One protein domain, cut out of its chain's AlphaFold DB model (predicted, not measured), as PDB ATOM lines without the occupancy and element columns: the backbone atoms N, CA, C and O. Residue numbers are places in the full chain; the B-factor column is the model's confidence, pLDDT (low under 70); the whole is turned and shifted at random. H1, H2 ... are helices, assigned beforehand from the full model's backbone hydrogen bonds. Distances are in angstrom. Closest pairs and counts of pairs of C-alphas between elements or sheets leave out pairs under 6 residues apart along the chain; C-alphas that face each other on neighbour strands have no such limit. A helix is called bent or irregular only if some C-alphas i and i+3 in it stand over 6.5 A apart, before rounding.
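This is residues 2 to 129 of the 364 residues of an uncharacterized protein of Candidatus Woesearchaeota archaeon CG10_big_fil_rev_8_21_14_0_10_44_13 (UniProt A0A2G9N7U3). A bundle of three helices, H3, H4 and H5, makes the middle of this domain, with H1 and H2 packed on one side of it and the short H6 and the hairpin of H7 and H8 on the other. The longest axis runs from H1, across the bundle, to H7. The printed part has 128 residues, with eight named helices in order from H1 to H8 and no named strand, and its class is all helix. It is compact, with a radius of gyration of the C-alphas of 14.2 A, and spans 45 by 34 by 22 A.

H1, residues 3 to 16, begins at C-alpha 3 (-30.074, -34.497, 3.267) and is 20.1 A long from first to last C-alpha. H2 is residues 23 to 30, 10.3 A. H3, residues 32 to 45, 20.7 A, is only just irregular: C-alphas 33 and 36 are 6.51 A apart. H4, residues 57 to 72, is the longest at 23.5 A and begins at C-alpha 57 (-12.840, -42.670, -14.012). H5 is residues 81 to 92, 16.2 A, and H6 residues 95 to 99, 5.9 A. H7 is residues 103 to 117, 20.7 A. H8, residues 119 to 127, 12.2 A, ends at C-alpha 127 (2.275, -46.594, 0.103).

H3, H4 and H5 form an up and down bundle, each running against the one before it. H4 and H5, a helical hairpin, touch at a shallow tilt of 24 degrees, with the closest C-alphas, of Ala 65 and Ser 90, 4.9 A apart. H3 is the hub, touching H2, H4, H5 and H6. H3 and H5 run the same way at a shallow tilt of 13 degrees; their closest C-alphas, of Val 37 and Arg 88, are 6.5 A apart. H3 and H4, also a hairpin, touch with residues 41 to 45 and 57 to 58 alone, closest at the C-alphas of Phe 45 and Ile 58, 5.4 A. H1 touches H4 with residues 12 to 16 alone, closest at the C-alphas of Ile 15 and Arg 59, 6.1 A. H2 touches H1, closest at the C-alphas of Asp 4 and Ile 29, 6.1 A. H8 touches H5 at a steep tilt of 51 degrees, closest at the C-alphas of Leu 89 and Val 125, 6.4 A. H7 and H8 form a hairpin, closest at the C-alphas of Glu 114 and Ala 122, 4.9 A. H6 only just touches H3 and H7, with 3 pairs of C-alphas within 8 A in each case; the closest are those of Val 41 and Val 95, 6.9 A, and of Val 96 and Ile 106, 6.1 A. H1 and H7 are apart. In H1, H2, H5, H6, H7 and H8 every O i to N i+4 pair is within hydrogen-bond range; in H3 it is 7 of 10 and in H4 11 of 12.

The two C-alphas farthest apart, of Gly 2 and Asp 104, are 45.4 A apart. The printed part has no cut. The link from H3 to H4, 11 residues, is long. The mean pLDDT of the printed part is 91.3; residues 2 to 3 and 78 to 79 are under 70.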
ATOM      1  N   GLY A   2     -30.883 -37.341   6.421       51.12
ATOM      2  CA  GLY A   2     -31.506 -37.604   5.104       51.12
ATOM      3  C   GLY A   2     -31.043 -36.695   3.951       51.12
ATOM      4  O   GLY A   2     -31.062 -37.127   2.801       51.12
ATOM      5  N   SER A   3     -30.572 -35.479   4.249       61.62
ATOM      6  CA  SER A   3     -30.074 -34.497   3.267       61.62
ATOM      7  C   SER A   3     -28.841 -34.999   2.512       61.62
ATOM      8  O   SER A   3     -28.826 -35.022   1.286       61.62
ATOM      9  N   ASP A   4     -27.844 -35.494   3.247       72.88
ATOM     10  CA  ASP A   4     -26.520 -35.798   2.693       72.88
ATOM     11  C   ASP A   4     -26.561 -36.977   1.719       72.88
ATOM     12  O   ASP A   4     -25.845 -36.990   0.728       72.88
ATOM     13  N   LYS A   5     -27.429 -37.966   1.966       76.75
ATOM     14  CA  LYS A   5     -27.569 -39.138   1.085       76.75
ATOM     15  C   LYS A   5     -28.219 -38.782  -0.245       76.75
ATOM     16  O   LYS A   5     -27.848 -39.334  -1.273       76.75
ATOM     17  N   THR A   6     -29.205 -37.890  -0.204       85.62
ATOM     18  CA  THR A   6     -29.874 -37.404  -1.413       85.62
ATOM     19  C   THR A   6     -28.880 -36.614  -2.253       85.62
ATOM     20  O   THR A   6     -28.754 -36.869  -3.446       85.62
ATOM     21  N   LEU A   7     -28.094 -35.746  -1.611       89.12
ATOM     22  CA  LEU A   7     -27.047 -34.986  -2.280       89.12
ATOM     23  C   LEU A   7     -25.943 -35.886  -2.855       89.12
ATOM     24  O   LEU A   7     -25.581 -35.729  -4.013       89.12
ATOM     25  N   GLU A   8     -25.477 -36.892  -2.110       88.50
ATOM     26  CA  GLU A   8     -24.511 -37.882  -2.612       88.50
ATOM     27  C   GLU A   8     -24.991 -38.582  -3.895       88.50
ATOM     28  O   GLU A   8     -24.185 -38.850  -4.785       88.50
ATOM     29  N   ARG A   9     -26.292 -38.887  -4.006       86.31
ATOM     30  CA  ARG A   9     -26.872 -39.482  -5.221       86.31
ATOM     31  C   ARG A   9     -26.907 -38.491  -6.377       86.31
ATOM     32  O   ARG A   9     -26.544 -38.873  -7.482       86.31
ATOM     33  N   ILE A  10     -27.318 -37.249  -6.117       91.19
ATOM     34  CA  ILE A  10     -27.346 -36.184  -7.127       91.19
ATOM     35  C   ILE A  10     -25.940 -35.971  -7.691       91.19
ATOM     36  O   ILE A  10     -25.762 -36.004  -8.901       91.19
ATOM     37  N   VAL A  11     -24.938 -35.846  -6.821       92.00
ATOM     38  CA  VAL A  11     -23.540 -35.659  -7.220       92.00
ATOM     39  C   VAL A  11     -22.999 -36.879  -7.974       92.00
ATOM     40  O   VAL A  11     -22.369 -36.728  -9.016       92.00
ATOM     41  N   SER A  12     -23.286 -38.102  -7.511       89.62
ATOM     42  CA  SER A  12     -22.895 -39.328  -8.227       89.62
ATOM     43  C   SER A  12     -23.517 -39.402  -9.629       89.62
ATOM     44  O   SER A  12     -22.837 -39.787 -10.579       89.62
ATOM     45  N   ALA A  13     -24.784 -38.998  -9.774       89.81
ATOM     46  CA  ALA A  13     -25.472 -38.931 -11.063       89.81
ATOM     47  C   ALA A  13     -24.886 -37.839 -11.971       89.81
ATOM     48  O   ALA A  13     -24.633 -38.103 -13.140       89.81
ATOM     49  N   GLN A  14     -24.583 -36.652 -11.432       92.50
ATOM     50  CA  GLN A  14     -23.888 -35.595 -12.175       92.50
ATOM     51  C   GLN A  14     -22.557 -36.095 -12.735       92.50
ATOM     52  O   GLN A  14     -22.312 -35.950 -13.929       92.50
ATOM     53  N   ILE A  15     -21.735 -36.735 -11.896       92.25
ATOM     54  CA  ILE A  15     -20.455 -37.295 -12.329       92.25
ATOM     55  C   ILE A  15     -20.680 -38.337 -13.425       92.25
ATOM     56  O   ILE A  15     -19.995 -38.284 -14.440       92.25
ATOM     57  N   HIS A  16     -21.642 -39.252 -13.250       89.06
ATOM     58  CA  HIS A  16     -21.983 -40.260 -14.261       89.06
ATOM     59  C   HIS A  16     -22.359 -39.636 -15.614       89.06
ATOM     60  O   HIS A  16     -21.936 -40.141 -16.651       89.06
ATOM     61  N   ASP A  17     -23.065 -38.507 -15.581       90.88
ATOM     62  CA  ASP A  17     -23.455 -37.715 -16.748       90.88
ATOM     63  C   ASP A  17     -22.341 -36.772 -17.246       90.88
ATOM     64  O   ASP A  17     -22.619 -35.840 -18.003       90.88
ATOM     65  N   TRP A  18     -21.088 -36.989 -16.830       90.06
ATOM     66  CA  TRP A  18     -19.916 -36.184 -17.205       90.06
ATOM     67  C   TRP A  18     -20.001 -34.712 -16.790       90.06
ATOM     68  O   TRP A  18     -19.394 -33.844 -17.414       90.06
ATOM     69  N   LYS A  19     -20.743 -34.407 -15.725       92.94
ATOM     70  CA  LYS A  19     -20.875 -33.050 -15.189       92.94
ATOM     71  C   LYS A  19     -20.060 -32.909 -13.915       92.94
ATOM     72  O   LYS A  19     -20.227 -33.692 -12.978       92.94
ATOM     73  N   ARG A  20     -19.210 -31.879 -13.861       94.06
ATOM     74  CA  ARG A  20     -18.519 -31.491 -12.628       94.06
ATOM     75  C   ARG A  20     -19.557 -31.066 -11.577       94.06
ATOM     76  O   ARG A  20     -20.370 -30.186 -11.867       94.06
ATOM     77  N   PRO A  21     -19.541 -31.657 -10.374       94.50
ATOM     78  CA  PRO A  21     -20.346 -31.177  -9.256       94.50
ATOM     79  C   PRO A  21     -19.923 -29.781  -8.794       94.50
ATOM     80  O   PRO A  21     -18.794 -29.349  -9.038       94.50
ATOM     81  N   ASN A  22     -20.807 -29.090  -8.073       95.75
ATOM     82  CA  ASN A  22     -20.450 -27.826  -7.433       95.75
ATOM     83  C   ASN A  22     -19.613 -28.072  -6.171       95.75
ATOM     84  O   ASN A  22     -19.881 -29.000  -5.406       95.75
ATOM     85  N   ASP A  23     -18.675 -27.171  -5.888       96.75
ATOM     86  CA  ASP A  23     -17.806 -27.234  -4.707       96.75
ATOM     87  C   ASP A  23     -18.607 -27.278  -3.402       96.75
ATOM     88  O   ASP A  23     -18.253 -28.000  -2.472       96.75
ATOM     89  N   SER A  24     -19.729 -26.549  -3.347       96.31
ATOM     90  CA  SER A  24     -20.641 -26.557  -2.201       96.31
ATOM     91  C   SER A  24     -21.189 -27.952  -1.909       96.31
ATOM     92  O   SER A  24     -21.361 -28.318  -0.748       96.31
ATOM     93  N   ASP A  25     -21.441 -28.752  -2.947       95.69
ATOM     94  CA  ASP A  25     -21.980 -30.097  -2.785       95.69
ATOM     95  C   ASP A  25     -20.895 -31.046  -2.259       95.69
ATOM     96  O   ASP A  25     -21.138 -31.825  -1.332       95.69
ATOM     97  N   ILE A  26     -19.668 -30.921  -2.777       95.94
ATOM     98  CA  ILE A  26     -18.490 -31.649  -2.284       95.94
ATOM     99  C   ILE A  26     -18.208 -31.303  -0.818       95.94
ATOM    100  O   ILE A  26     -18.013 -32.201   0.005       95.94
ATOM    101  N   GLU A  27     -18.268 -30.024  -0.452       94.62
ATOM    102  CA  GLU A  27     -18.084 -29.542   0.916       94.62
ATOM    103  C   GLU A  27     -19.140 -30.109   1.882       94.62
ATOM    104  O   GLU A  27     -18.815 -30.622   2.966       94.62
ATOM    105  N   VAL A  28     -20.415 -30.102   1.484       92.69
ATOM    106  CA  VAL A  28     -21.492 -30.693   2.291       92.69
ATOM    107  C   VAL A  28     -21.258 -32.191   2.485       92.69
ATOM    108  O   VAL A  28     -21.372 -32.695   3.609       92.69
ATOM    109  N   ILE A  29     -20.861 -32.917   1.436       92.25
ATOM    110  CA  ILE A  29     -20.673 -34.367   1.513       92.25
ATOM    111  C   ILE A  29     -19.415 -34.728   2.316       92.25
ATOM    112  O   ILE A  29     -19.506 -35.543   3.238       92.25
ATOM    113  N   PHE A  30     -18.262 -34.143   2.003       92.56
ATOM    114  CA  PHE A  30     -16.957 -34.604   2.492       92.56
ATOM    115  C   PHE A  30     -16.218 -33.603   3.381       92.56
ATOM    116  O   PHE A  30     -15.342 -34.013   4.135       92.56
ATOM    117  N   GLY A  31     -16.630 -32.338   3.398       92.19
ATOM    118  CA  GLY A  31     -15.970 -31.260   4.143       92.19
ATOM    119  C   GLY A  31     -15.215 -30.310   3.218       92.19
ATOM    120  O   GLY A  31     -14.815 -30.694   2.120       92.19
ATOM    121  N   ARG A  32     -15.040 -29.064   3.669       93.44
ATOM    122  CA  ARG A  32     -14.447 -27.973   2.883       93.44
ATOM    123  C   ARG A  32     -13.051 -28.328   2.380       93.44
ATOM    124  O   ARG A  32     -12.722 -28.056   1.236       93.44
ATOM    125  N   GLU A  33     -12.254 -28.983   3.215       91.88
ATOM    126  CA  GLU A  33     -10.867 -29.335   2.910       91.88
ATOM    127  C   GLU A  33     -10.729 -30.373   1.791       91.88
ATOM    128  O   GLU A  33      -9.622 -30.594   1.306       91.88
ATOM    129  N   MET A  34     -11.820 -31.052   1.415       96.25
ATOM    130  CA  MET A  34     -11.816 -32.034   0.330       96.25
ATOM    131  C   MET A  34     -12.143 -31.418  -1.030       96.25
ATOM    132  O   MET A  34     -11.980 -32.112  -2.025       96.25
ATOM    133  N   VAL A  35     -12.575 -30.152  -1.089       97.00
ATOM    134  CA  VAL A  35     -12.853 -29.462  -2.360       97.00
ATOM    135  C   VAL A  35     -11.577 -29.385  -3.198       97.00
ATOM    136  O   VAL A  35     -11.542 -29.942  -4.286       97.00
ATOM    137  N   ASP A  36     -10.490 -28.849  -2.636       97.12
ATOM    138  CA  ASP A  36      -9.215 -28.708  -3.357       97.12
ATOM    139  C   ASP A  36      -8.625 -30.063  -3.791       97.12
ATOM    140  O   ASP A  36      -7.954 -30.167  -4.817       97.12
ATOM    141  N   VAL A  37      -8.870 -31.122  -3.011       97.88
ATOM    142  CA  VAL A  37      -8.427 -32.480  -3.359       97.88
ATOM    143  C   VAL A  37      -9.287 -33.055  -4.474       97.88
ATOM    144  O   VAL A  37      -8.750 -33.643  -5.408       97.88
ATOM    145  N   PHE A  38     -10.607 -32.883  -4.393       97.62
ATOM    146  CA  PHE A  38     -11.527 -33.307  -5.441       97.62
ATOM    147  C   PHE A  38     -11.202 -32.615  -6.762       97.62
ATOM    148  O   PHE A  38     -11.114 -33.302  -7.772       97.62
ATOM    149  N   ASP A  39     -10.957 -31.306  -6.744       96.94
ATOM    150  CA  ASP A  39     -10.598 -30.524  -7.929       96.94
ATOM    151  C   ASP A  39      -9.303 -31.018  -8.552       96.94
ATOM    152  O   ASP A  39      -9.261 -31.321  -9.740       96.94
ATOM    153  N   TYR A  40      -8.281 -31.220  -7.718       97.94
ATOM    154  CA  TYR A  40      -7.024 -31.799  -8.165       97.94
ATOM    155  C   TYR A  40      -7.224 -33.155  -8.854       97.94
ATOM    156  O   TYR A  40      -6.630 -33.399  -9.896       97.94
ATOM    157  N   VAL A  41      -8.064 -34.040  -8.306       97.56
ATOM    158  CA  VAL A  41      -8.347 -35.344  -8.931       97.56
ATOM    159  C   VAL A  41      -9.209 -35.188 -10.185       97.56
ATOM    160  O   VAL A  41      -8.957 -35.866 -11.180       97.56
ATOM    161  N   TYR A  42     -10.198 -34.295 -10.174       96.19
ATOM    162  CA  TYR A  42     -11.068 -34.026 -11.314       96.19
ATOM    163  C   TYR A  42     -10.247 -33.617 -12.539       96.19
ATOM    164  O   TYR A  42     -10.426 -34.216 -13.595       96.19
ATOM    165  N   ASP A  43      -9.275 -32.721 -12.375       95.69
ATOM    166  CA  ASP A  43      -8.402 -32.251 -13.458       95.69
ATOM    167  C   ASP A  43      -7.626 -33.391 -14.152       95.69
ATOM    168  O   ASP A  43      -7.349 -33.321 -15.350       95.69
ATOM    169  N   PHE A  44      -7.293 -34.477 -13.441       95.06
ATOM    170  CA  PHE A  44      -6.602 -35.629 -14.045       95.06
ATOM    171  C   PHE A  44      -7.517 -36.635 -14.726       95.06
ATOM    172  O   PHE A  44      -7.045 -37.404 -15.572       95.06
ATOM    173  N   PHE A  45      -8.784 -36.689 -14.323       94.50
ATOM    174  CA  PHE A  45      -9.727 -37.723 -14.745       94.50
ATOM    175  C   PHE A  45     -10.912 -37.187 -15.547       94.50
ATOM    176  O   PHE A  45     -11.721 -37.984 -16.033       94.50
ATOM    177  N   GLU A  46     -11.011 -35.873 -15.737       91.56
ATOM    178  CA  GLU A  46     -11.962 -35.263 -16.653       91.56
ATOM    179  C   GLU A  46     -11.790 -35.860 -18.058       91.56
ATOM    180  O   GLU A  46     -10.683 -36.026 -18.572       91.56
ATOM    181  N   GLY A  47     -12.903 -36.277 -18.665       89.00
ATOM    182  CA  GLY A  47     -12.904 -36.914 -19.985       89.00
ATOM    183  C   GLY A  47     -12.343 -38.345 -20.035       89.00
ATOM    184  O   GLY A  47     -12.433 -38.981 -21.085       89.00
ATOM    185  N   LYS A  48     -11.816 -38.897 -18.931       92.69
ATOM    186  CA  LYS A  48     -11.296 -40.274 -18.887       92.69
ATOM    187  C   LYS A  48     -12.378 -41.284 -18.521       92.69
ATOM    188  O   LYS A  48     -13.157 -41.083 -17.589       92.69
ATOM    189  N   LYS A  49     -12.399 -42.401 -19.249       90.25
ATOM    190  CA  LYS A  49     -13.272 -43.556 -18.996       90.25
ATOM    191  C   LYS A  49     -12.505 -44.657 -18.286       90.25
ATOM    192  O   LYS A  49     -11.323 -44.862 -18.568       90.25
ATOM    193  N   ARG A  50     -13.200 -45.439 -17.461       82.19
ATOM    194  CA  ARG A  50     -12.642 -46.700 -16.976       82.19
ATOM    195  C   ARG A  50     -12.587 -47.720 -18.111       82.19
ATOM    196  O   ARG A  50     -13.445 -47.767 -18.989       82.19
ATOM    197  N   SER A  51     -11.568 -48.570 -18.078       76.56
ATOM    198  CA  SER A  51     -11.352 -49.611 -19.089       76.56
ATOM    199  C   SER A  51     -12.322 -50.795 -18.956       76.56
ATOM    200  O   SER A  51     -12.542 -51.554 -19.907       76.56
ATOM    201  N   ASP A  52     -12.905 -50.984 -17.772       70.56
ATOM    202  CA  ASP A  52     -13.776 -52.105 -17.424       70.56
ATOM    203  C   ASP A  52     -15.266 -51.800 -17.625       70.56
ATOM    204  O   ASP A  52     -16.011 -52.687 -18.037       70.56
ATOM    205  N   CYS A  53     -15.680 -50.556 -17.403       70.19
ATOM    206  CA  CYS A  53     -17.034 -50.061 -17.605       70.19
ATOM    207  C   CYS A  53     -16.951 -48.631 -18.154       70.19
ATOM    208  O   CYS A  53     -16.193 -47.837 -17.619       70.19
ATOM    209  N   ASP A  54     -17.724 -48.259 -19.179       77.44
ATOM    210  CA  ASP A  54     -17.680 -46.928 -19.833       77.44
ATOM    211  C   ASP A  54     -18.015 -45.720 -18.918       77.44
ATOM    212  O   ASP A  54     -18.229 -44.601 -19.388       77.44
ATOM    213  N   ASN A  55     -18.067 -45.934 -17.604       84.56
ATOM    214  CA  ASN A  55     -18.183 -44.909 -16.590       84.56
ATOM    215  C   ASN A  55     -16.955 -43.979 -16.577       84.56
ATOM    216  O   ASN A  55     -15.828 -44.435 -16.794       84.56
ATOM    217  N   PRO A  56     -17.149 -42.697 -16.228       90.31
ATOM    218  CA  PRO A  56     -16.050 -41.779 -15.943       90.31
ATOM    219  C   PRO A  56     -15.130 -42.324 -14.846       90.31
ATOM    220  O   PRO A  56     -15.620 -42.803 -13.821       90.31
ATOM    221  N   SER A  57     -13.812 -42.200 -15.011       92.31
ATOM    222  CA  SER A  57     -12.840 -42.670 -14.012       92.31
ATOM    223  C   SER A  57     -13.009 -41.958 -12.674       92.31
ATOM    224  O   SER A  57     -13.085 -42.628 -11.653       92.31
ATOM    225  N   ILE A  58     -13.230 -40.637 -12.676       94.50
ATOM    226  CA  ILE A  58     -13.471 -39.829 -11.464       94.50
ATOM    227  C   ILE A  58     -14.618 -40.361 -10.582       94.50
ATOM    228  O   ILE A  58     -14.620 -40.176  -9.362       94.50
ATOM    229  N   ARG A  59     -15.585 -41.078 -11.175       92.75
ATOM    230  CA  ARG A  59     -16.663 -41.736 -10.428       92.75
ATOM    231  C   ARG A  59     -16.116 -42.762  -9.436       92.75
ATOM    232  O   ARG A  59     -16.640 -42.850  -8.333       92.75
ATOM    233  N   HIS A  60     -15.072 -43.500  -9.812       93.31
ATOM    234  CA  HIS A  60     -14.434 -44.494  -8.952       93.31
ATOM    235  C   HIS A  60     -13.891 -43.848  -7.675       93.31
ATOM    236  O   HIS A  60     -14.271 -44.242  -6.577       93.31
ATOM    237  N   MET A  61     -13.104 -42.778  -7.804       95.56
ATOM    238  CA  MET A  61     -12.542 -42.050  -6.661       95.56
ATOM    239  C   MET A  61     -13.642 -41.490  -5.756       95.56
ATOM    240  O   MET A  61     -13.558 -41.582  -4.530       95.56
ATOM    241  N   PHE A  62     -14.719 -40.967  -6.351       95.50
ATOM    242  CA  PHE A  62     -15.880 -40.488  -5.605       95.50
ATOM    243  C   PHE A  62     -16.601 -41.614  -4.845       95.50
ATOM    244  O   PHE A  62     -16.924 -41.455  -3.665       95.50
ATOM    245  N   ASP A  63     -16.843 -42.761  -5.481       93.75
ATOM    246  CA  ASP A  63     -17.526 -43.890  -4.849       93.75
ATOM    247  C   ASP A  63     -16.649 -44.539  -3.760       93.75
ATOM    248  O   ASP A  63     -17.154 -44.819  -2.668       93.75
ATOM    249  N   VAL A  64     -15.331 -44.651  -3.962       95.69
ATOM    250  CA  VAL A  64     -14.374 -45.069  -2.920       95.69
ATOM    251  C   VAL A  64     -14.414 -44.119  -1.723       95.69
ATOM    252  O   VAL A  64     -14.577 -44.572  -0.588       95.69
ATOM    253  N   ALA A  65     -14.379 -42.804  -1.950       96.25
ATOM    254  CA  ALA A  65     -14.526 -41.801  -0.895       96.25
ATOM    255  C   ALA A  65     -15.855 -41.947  -0.129       96.25
ATOM    256  O   ALA A  65     -15.883 -41.875   1.107       96.25
ATOM    257  N   ARG A  66     -16.967 -42.229  -0.822       93.88
ATOM    258  CA  ARG A  66     -18.265 -42.503  -0.176       93.88
ATOM    259  C   ARG A  66     -18.231 -43.754   0.685       93.88
ATOM    260  O   ARG A  66     -18.749 -43.721   1.805       93.88
ATOM    261  N   TRP A  67     -17.642 -44.843   0.196       90.62
ATOM    262  CA  TRP A  67     -17.494 -46.070   0.976       90.62
ATOM    263  C   TRP A  67     -16.652 -45.820   2.217       90.62
ATOM    264  O   TRP A  67     -17.138 -46.062   3.324       90.62
ATOM    265  N   THR A  68     -15.462 -45.241   2.066       93.38
ATOM    266  CA  THR A  68     -14.585 -44.899   3.188       93.38
ATOM    267  C   THR A  68     -15.327 -44.067   4.233       93.38
ATOM    268  O   THR A  68     -15.416 -44.492   5.388       93.38
ATOM    269  N   LYS A  69     -15.985 -42.968   3.834       92.25
ATOM    270  CA  LYS A  69     -16.815 -42.133   4.721       92.25
ATOM    271  C   LYS A  69     -17.871 -42.951   5.471       92.25
ATOM    272  O   LYS A  69     -18.048 -42.780   6.680       92.25
ATOM    273  N   ARG A  70     -18.605 -43.837   4.782       87.50
ATOM    274  CA  ARG A  70     -19.672 -44.667   5.385       87.50
ATOM    275  C   ARG A  70     -19.150 -45.558   6.508       87.50
ATOM    276  O   ARG A  70     -19.881 -45.755   7.485       87.50
ATOM    277  N   PHE A  71     -17.933 -46.070   6.358       85.38
ATOM    278  CA  PHE A  71     -17.273 -46.935   7.328       85.38
ATOM    279  C   PHE A  71     -16.678 -46.134   8.491       85.38
ATOM    280  O   PHE A  71     -16.983 -46.436   9.645       85.38
ATOM    281  N   ILE A  72     -15.928 -45.063   8.218       88.19
ATOM    282  CA  ILE A  72     -15.213 -44.322   9.270       88.19
ATOM    283  C   ILE A  72     -16.106 -43.388  10.095       88.19
ATOM    284  O   ILE A  72     -15.767 -43.092  11.233       88.19
ATOM    285  N   ARG A  73     -17.276 -42.955   9.597       83.06
ATOM    286  CA  ARG A  73     -18.149 -41.972  10.289       83.06
ATOM    287  C   ARG A  73     -18.601 -42.355  11.705       83.06
ATOM    288  O   ARG A  73     -19.130 -41.508  12.414       83.06
ATOM    289  N   LYS A  74     -18.529 -43.640  12.072       73.94
ATOM    290  CA  LYS A  74     -18.879 -44.110  13.425       73.94
ATOM    291  C   LYS A  74     -17.693 -44.062  14.389       73.94
ATOM    292  O   LYS A  74     -17.920 -44.092  15.593       73.94
ATOM    293  N   SER A  75     -16.476 -44.002  13.857       70.69
ATOM    294  CA  SER A  75     -15.221 -44.048  14.611       70.69
ATOM    295  C   SER A  75     -14.470 -42.712  14.576       70.69
ATOM    296  O   SER A  75     -13.700 -42.435  15.484       70.69
ATOM    297  N   CYS A  76     -14.727 -41.869  13.571       75.12
ATOM    298  CA  CYS A  76     -14.094 -40.566  13.388       75.12
ATOM    299  C   CYS A  76     -15.161 -39.481  13.190       75.12
ATOM    300  O   CYS A  76     -16.087 -39.649  12.386       75.12
ATOM    301  N   ALA A  77     -15.027 -38.354  13.891       71.06
ATOM    302  CA  ALA A  77     -15.883 -37.193  13.670       71.06
ATOM    303  C   ALA A  77     -15.542 -36.513  12.330       71.06
ATOM    304  O   ALA A  77     -14.379 -36.450  11.928       71.06
ATOM    305  N   LYS A  78     -16.552 -35.979  11.627       65.19
ATOM    306  CA  LYS A  78     -16.322 -35.191  10.403       65.19
ATOM    307  C   LYS A  78     -15.482 -33.956  10.762       65.19
ATOM    308  O   LYS A  78     -15.842 -33.235  11.687       65.19
ATOM    309  N   GLY A  79     -14.405 -33.715  10.016       64.56
ATOM    310  CA  GLY A  79     -13.495 -32.585  10.242       64.56
ATOM    311  C   GLY A  79     -12.341 -32.870  11.208       64.56
ATOM    312  O   GLY A  79     -11.478 -32.012  11.363       64.56
ATOM    313  N   ASP A  80     -12.284 -34.063  11.804       84.12
ATOM    314  CA  ASP A  80     -11.085 -34.544  12.495       84.12
ATOM    315  C   ASP A  80      -9.949 -34.786  11.483       84.12
ATOM    316  O   ASP A  80     -10.201 -35.177  10.341       84.12
ATOM    317  N   GLU A  81      -8.695 -34.575  11.881       87.62
ATOM    318  CA  GLU A  81      -7.530 -34.762  11.003       87.62
ATOM    319  C   GLU A  81      -7.411 -36.211  10.523       87.62
ATOM    320  O   GLU A  81      -7.072 -36.454   9.364       87.62
ATOM    321  N   ILE A  82      -7.808 -37.176  11.357       87.19
ATOM    322  CA  ILE A  82      -7.911 -38.580  10.948       87.19
ATOM    323  C   ILE A  82      -8.936 -38.713   9.823       87.19
ATOM    324  O   ILE A  82      -8.623 -39.247   8.764       87.19
ATOM    325  N   PHE A  83     -10.143 -38.165   9.992       90.19
ATOM    326  CA  PHE A  83     -11.162 -38.199   8.944       90.19
ATOM    327  C   PHE A  83     -10.642 -37.575   7.641       90.19
ATOM    328  O   PHE A  83     -10.771 -38.186   6.580       90.19
ATOM    329  N   LYS A  84     -10.001 -36.401   7.714       92.12
ATOM    330  CA  LYS A  84      -9.413 -35.738   6.540       92.12
ATOM    331  C   LYS A  84      -8.379 -36.629   5.867       92.12
ATOM    332  O   LYS A  84      -8.449 -36.793   4.655       92.12
ATOM    333  N   ARG A  85      -7.474 -37.252   6.623       92.94
ATOM    334  CA  ARG A  85      -6.439 -38.147   6.086       92.94
ATOM    335  C   ARG A  85      -7.037 -39.305   5.284       92.94
ATOM    336  O   ARG A  85      -6.620 -39.524   4.150       92.94
ATOM    337  N   TYR A  86      -8.055 -39.980   5.821       94.44
ATOM    338  CA  TYR A  86      -8.760 -41.049   5.102       94.44
ATOM    339  C   TYR A  86      -9.417 -40.529   3.822       94.44
ATOM    340  O   TYR A  86      -9.277 -41.148   2.774       94.44
ATOM    341  N   MET A  87     -10.097 -39.381   3.888       95.88
ATOM    342  CA  MET A  87     -10.795 -38.823   2.732       95.88
ATOM    343  C   MET A  87      -9.843 -38.341   1.630       95.88
ATOM    344  O   MET A  87     -10.098 -38.624   0.461       95.88
ATOM    345  N   ARG A  88      -8.730 -37.676   1.981       96.88
ATOM    346  CA  ARG A  88      -7.689 -37.292   1.009       96.88
ATOM    347  C   ARG A  88      -7.165 -38.522   0.289       96.88
ATOM    348  O   ARG A  88      -7.109 -38.548  -0.936       96.88
ATOM    349  N   LEU A  89      -6.830 -39.552   1.064       97.69
ATOM    350  CA  LEU A  89      -6.294 -40.787   0.523       97.69
ATOM    351  C   LEU A  89      -7.310 -41.499  -0.379       97.69
ATOM    352  O   LEU A  89      -6.931 -41.958  -1.446       97.69
ATOM    353  N   SER A  90      -8.600 -41.521  -0.020       97.81
ATOM    354  CA  SER A  90      -9.659 -42.073  -0.877       97.81
ATOM    355  C   SER A  90      -9.767 -41.381  -2.233       97.81
ATOM    356  O   SER A  90      -9.987 -42.057  -3.231       97.81
ATOM    357  N   PHE A  91      -9.621 -40.057  -2.303       98.19
ATOM    358  CA  PHE A  91      -9.644 -39.363  -3.593       98.19
ATOM    359  C   PHE A  91      -8.370 -39.621  -4.402       98.19
ATOM    360  O   PHE A  91      -8.445 -39.846  -5.606       98.19
ATOM    361  N   LEU A  92      -7.214 -39.637  -3.738       98.31
ATOM    362  CA  LEU A  92      -5.906 -39.712  -4.389       98.31
ATOM    363  C   LEU A  92      -5.439 -41.141  -4.722       98.31
ATOM    364  O   LEU A  92      -4.418 -41.283  -5.391       98.31
ATOM    365  N   HIS A  93      -6.141 -42.181  -4.258       97.38
ATOM    366  CA  HIS A  93      -5.611 -43.552  -4.195       97.38
ATOM    367  C   HIS A  93      -5.120 -44.159  -5.509       97.38
ATOM    368  O   HIS A  93      -4.193 -44.964  -5.467       97.38
ATOM    369  N   ASP A  94      -5.714 -43.751  -6.628       95.94
ATOM    370  CA  ASP A  94      -5.370 -44.239  -7.964       95.94
ATOM    371  C   ASP A  94      -4.847 -43.113  -8.874       95.94
ATOM    372  O   ASP A  94      -4.538 -43.348 -10.036       95.94
ATOM    373  N   VAL A  95      -4.676 -41.883  -8.359       96.88
ATOM    374  CA  VAL A  95      -4.135 -40.764  -9.155       96.88
ATOM    375  C   VAL A  95      -2.776 -41.133  -9.732       96.88
ATOM    376  O   VAL A  95      -2.532 -40.903 -10.907       96.88
ATOM    377  N   VAL A  96      -1.880 -41.705  -8.931       97.25
ATOM    378  CA  VAL A  96      -0.547 -42.079  -9.416       97.25
ATOM    379  C   VAL A  96      -0.624 -43.283 -10.356       97.25
ATOM    380  O   VAL A  96      -0.035 -43.234 -11.429       97.25
ATOM    381  N   GLU A  97      -1.373 -44.329  -9.987       94.00
ATOM    382  CA  GLU A  97      -1.469 -45.572 -10.769       94.00
ATOM    383  C   GLU A  97      -2.077 -45.360 -12.167       94.00
ATOM    384  O   GLU A  97      -1.605 -45.970 -13.122       94.00
ATOM    385  N   ASP A  98      -3.077 -44.480 -12.298       92.81
ATOM    386  CA  ASP A  98      -3.840 -44.303 -13.543       92.81
ATOM    387  C   ASP A  98      -3.413 -43.080 -14.380       92.81
ATOM    388  O   ASP A  98      -3.982 -42.819 -15.447       92.81
ATOM    389  N   THR A  99      -2.469 -42.266 -13.894       93.94
ATOM    390  CA  THR A  99      -2.025 -41.047 -14.606       93.94
ATOM    391  C   THR A  99      -0.537 -41.002 -14.907       93.94
ATOM    392  O   THR A  99      -0.104 -40.059 -15.566       93.94
ATOM    393  N   CYS A 100       0.227 -41.980 -14.426       95.19
ATOM    394  CA  CYS A 100       1.660 -42.087 -14.659       95.19
ATOM    395  C   CYS A 100       1.940 -43.396 -15.406       95.19
ATOM    396  O   CYS A 100       1.460 -44.453 -15.004       95.19
ATOM    397  N   ASP A 101       2.751 -43.336 -16.453       91.81
ATOM    398  CA  ASP A 101       3.202 -44.492 -17.226       91.81
ATOM    399  C   ASP A 101       4.630 -44.914 -16.825       91.81
ATOM    400  O   ASP A 101       5.030 -46.069 -17.000       91.81
ATOM    401  N   THR A 102       5.403 -43.992 -16.240       92.94
ATOM    402  CA  THR A 102       6.829 -44.173 -15.915       92.94
ATOM    403  C   THR A 102       7.161 -43.912 -14.442       92.94
ATOM    404  O   THR A 102       6.420 -43.248 -13.717       92.94
ATOM    405  N   ILE A 103       8.307 -44.427 -13.974       94.88
ATOM    406  CA  ILE A 103       8.816 -44.154 -12.614       94.88
ATOM    407  C   ILE A 103       9.128 -42.661 -12.407       94.88
ATOM    408  O   ILE A 103       8.917 -42.154 -11.305       94.88
ATOM    409  N   ASP A 104       9.601 -41.965 -13.444       94.38
ATOM    410  CA  ASP A 104       9.843 -40.519 -13.414       94.38
ATOM    411  C   ASP A 104       8.549 -39.751 -13.112       94.38
ATOM    412  O   ASP A 104       8.490 -38.973 -12.159       94.38
ATOM    413  N   GLU A 105       7.473 -40.052 -13.845       96.38
ATOM    414  CA  GLU A 105       6.160 -39.430 -13.639       96.38
ATOM    415  C   GLU A 105       5.582 -39.739 -12.253       96.38
ATOM    416  O   GLU A 105       4.977 -38.861 -11.638       96.38
ATOM    417  N   ILE A 106       5.809 -40.946 -11.710       96.94
ATOM    418  CA  ILE A 106       5.454 -41.257 -10.315       96.94
ATOM    419  C   ILE A 106       6.182 -40.307  -9.361       96.94
ATOM    420  O   ILE A 106       5.559 -39.754  -8.454       96.94
ATOM    421  N   ASP A 107       7.498 -40.137  -9.513       96.81
ATOM    422  CA  ASP A 107       8.285 -39.280  -8.624       96.81
ATOM    423  C   ASP A 107       7.820 -37.820  -8.697       96.81
ATOM    424  O   ASP A 107       7.601 -37.192  -7.657       96.81
ATOM    425  N   GLU A 108       7.584 -37.305  -9.903       97.38
ATOM    426  CA  GLU A 108       7.039 -35.965 -10.125       97.38
ATOM    427  C   GLU A 108       5.643 -35.804  -9.515       97.38
ATOM    428  O   GLU A 108       5.386 -34.833  -8.792       97.38
ATOM    429  N   ARG A 109       4.752 -36.779  -9.730       97.94
ATOM    430  CA  ARG A 109       3.385 -36.760  -9.200       97.94
ATOM    431  C   ARG A 109       3.368 -36.781  -7.677       97.94
ATOM    432  O   ARG A 109       2.614 -36.027  -7.065       97.94
ATOM    433  N   ILE A 110       4.207 -37.608  -7.056       98.19
ATOM    434  CA  ILE A 110       4.338 -37.674  -5.595       98.19
ATOM    435  C   ILE A 110       4.886 -36.354  -5.036       98.19
ATOM    436  O   ILE A 110       4.388 -35.888  -4.010       98.19
ATOM    437  N   ARG A 111       5.840 -35.698  -5.715       98.19
ATOM    438  CA  ARG A 111       6.334 -34.365  -5.319       98.19
ATOM    439  C   ARG A 111       5.261 -33.279  -5.432       98.19
ATOM    440  O   ARG A 111       5.191 -32.413  -4.560       98.19
ATOM    441  N   ASP A 112       4.418 -33.307  -6.464       98.44
ATOM    442  CA  ASP A 112       3.303 -32.356  -6.592       98.44
ATOM    443  C   ASP A 112       2.250 -32.570  -5.491       98.44
ATOM    444  O   ASP A 112       1.820 -31.614  -4.842       98.44
ATOM    445  N   ILE A 113       1.913 -33.830  -5.186       98.50
ATOM    446  CA  ILE A 113       1.037 -34.182  -4.057       98.50
ATOM    447  C   ILE A 113       1.643 -33.706  -2.729       98.50
ATOM    448  O   ILE A 113       0.929 -33.120  -1.915       98.50
ATOM    449  N   GLU A 114       2.950 -33.890  -2.511       98.44
ATOM    450  CA  GLU A 114       3.654 -33.394  -1.319       98.44
ATOM    451  C   GLU A 114       3.559 -31.869  -1.206       98.44
ATOM    452  O   GLU A 114       3.232 -31.345  -0.140       98.44
ATOM    453  N   LYS A 115       3.791 -31.152  -2.309       98.19
ATOM    454  CA  LYS A 115       3.731 -29.688  -2.353       98.19
ATOM    455  C   LYS A 115       2.332 -29.151  -2.037       98.19
ATOM    456  O   LYS A 115       2.221 -28.111  -1.390       98.19
ATOM    457  N   ARG A 116       1.278 -29.824  -2.507       97.06
ATOM    458  CA  ARG A 116      -0.117 -29.369  -2.368       97.06
ATOM    459  C   ARG A 116      -0.769 -29.798  -1.061       97.06
ATOM    460  O   ARG A 116      -1.473 -29.010  -0.439       97.06
ATOM    461  N   PHE A 117      -0.551 -31.045  -0.652       96.62
ATOM    462  CA  PHE A 117      -1.299 -31.684   0.437       96.62
ATOM    463  C   PHE A 117      -0.413 -32.122   1.608       96.62
ATOM    464  O   PHE A 117      -0.922 -32.596   2.624       96.62
ATOM    465  N   GLY A 118       0.900 -31.916   1.500       96.69
ATOM    466  CA  GLY A 118       1.877 -32.210   2.536       96.69
ATOM    467  C   GLY A 118       2.498 -33.599   2.413       96.69
ATOM    468  O   GLY A 118       1.936 -34.534   1.834       96.69
ATOM    469  N   ARG A 119       3.678 -33.738   3.026       97.12
ATOM    470  CA  ARG A 119       4.506 -34.948   2.971       97.12
ATOM    471  C   ARG A 119       3.763 -36.216   3.379       97.12
ATOM    472  O   ARG A 119       3.863 -37.233   2.709       97.12
ATOM    473  N   GLN A 120       2.978 -36.138   4.448       94.56
ATOM    474  CA  GLN A 120       2.249 -37.287   4.980       94.56
ATOM    475  C   GLN A 120       1.237 -37.857   3.974       94.56
ATOM    476  O   GLN A 120       1.110 -39.072   3.862       94.56
ATOM    477  N   THR A 121       0.535 -36.998   3.226       96.50
ATOM    478  CA  THR A 121      -0.390 -37.443   2.174       96.50
ATOM    479  C   THR A 121       0.369 -38.061   1.004       96.50
ATOM    480  O   THR A 121      -0.055 -39.092   0.497       96.50
ATOM    481  N   ALA A 122       1.510 -37.489   0.618       98.00
ATOM    482  CA  ALA A 122       2.359 -38.059  -0.424       98.00
ATOM    483  C   ALA A 122       2.904 -39.445  -0.043       98.00
ATOM    484  O   ALA A 122       2.833 -40.368  -0.851       98.00
ATOM    485  N   ASP A 123       3.370 -39.616   1.197       96.50
ATOM    486  CA  ASP A 123       3.843 -40.906   1.705       96.50
ATOM    487  C   ASP A 123       2.708 -41.951   1.734       96.50
ATOM    488  O   ASP A 123       2.928 -43.107   1.372       96.50
ATOM    489  N   ASP A 124       1.481 -41.562   2.105       96.31
ATOM    490  CA  ASP A 124       0.332 -42.476   2.077       96.31
ATOM    491  C   ASP A 124      -0.080 -42.861   0.656       96.31
ATOM    492  O   ASP A 124      -0.350 -44.034   0.402       96.31
ATOM    493  N   VAL A 125      -0.121 -41.898  -0.271       98.06
ATOM    494  CA  VAL A 125      -0.419 -42.172  -1.684       98.06
ATOM    495  C   VAL A 125       0.639 -43.106  -2.264       98.06
ATOM    496  O   VAL A 125       0.289 -44.085  -2.917       98.06
ATOM    497  N   MET A 126       1.918 -42.869  -1.963       97.19
ATOM    498  CA  MET A 126       3.014 -43.741  -2.380       97.19
ATOM    499  C   MET A 126       2.853 -45.162  -1.825       97.19
ATOM    500  O   MET A 126       2.998 -46.130  -2.568       97.19
ATOM    501  N   LEU A 127       2.510 -45.297  -0.538       96.44
ATOM    502  CA  LEU A 127       2.275 -46.594   0.103       96.44
ATOM    503  C   LEU A 127       1.145 -47.375  -0.579       96.44
ATOM    504  O   LEU A 127       1.227 -48.597  -0.701       96.44
ATOM    505  N   ILE A 128       0.098 -46.679  -1.026       95.94
ATOM    506  CA  ILE A 128      -1.042 -47.308  -1.694       95.94
ATOM    507  C   ILE A 128      -0.959 -47.304  -3.217       95.94
ATOM    508  O   ILE A 128      -1.910 -47.746  -3.850       95.94
ATOM    509  N   THR A 129       0.170 -46.902  -3.796       96.81
ATOM    510  CA  THR A 129       0.442 -47.017  -5.231       96.81
ATOM    511  C   THR A 129       1.117 -48.359  -5.516       96.81
ATOM    512  O   THR A 129       2.182 -48.671  -4.978       96.81
TER     513      THR A 129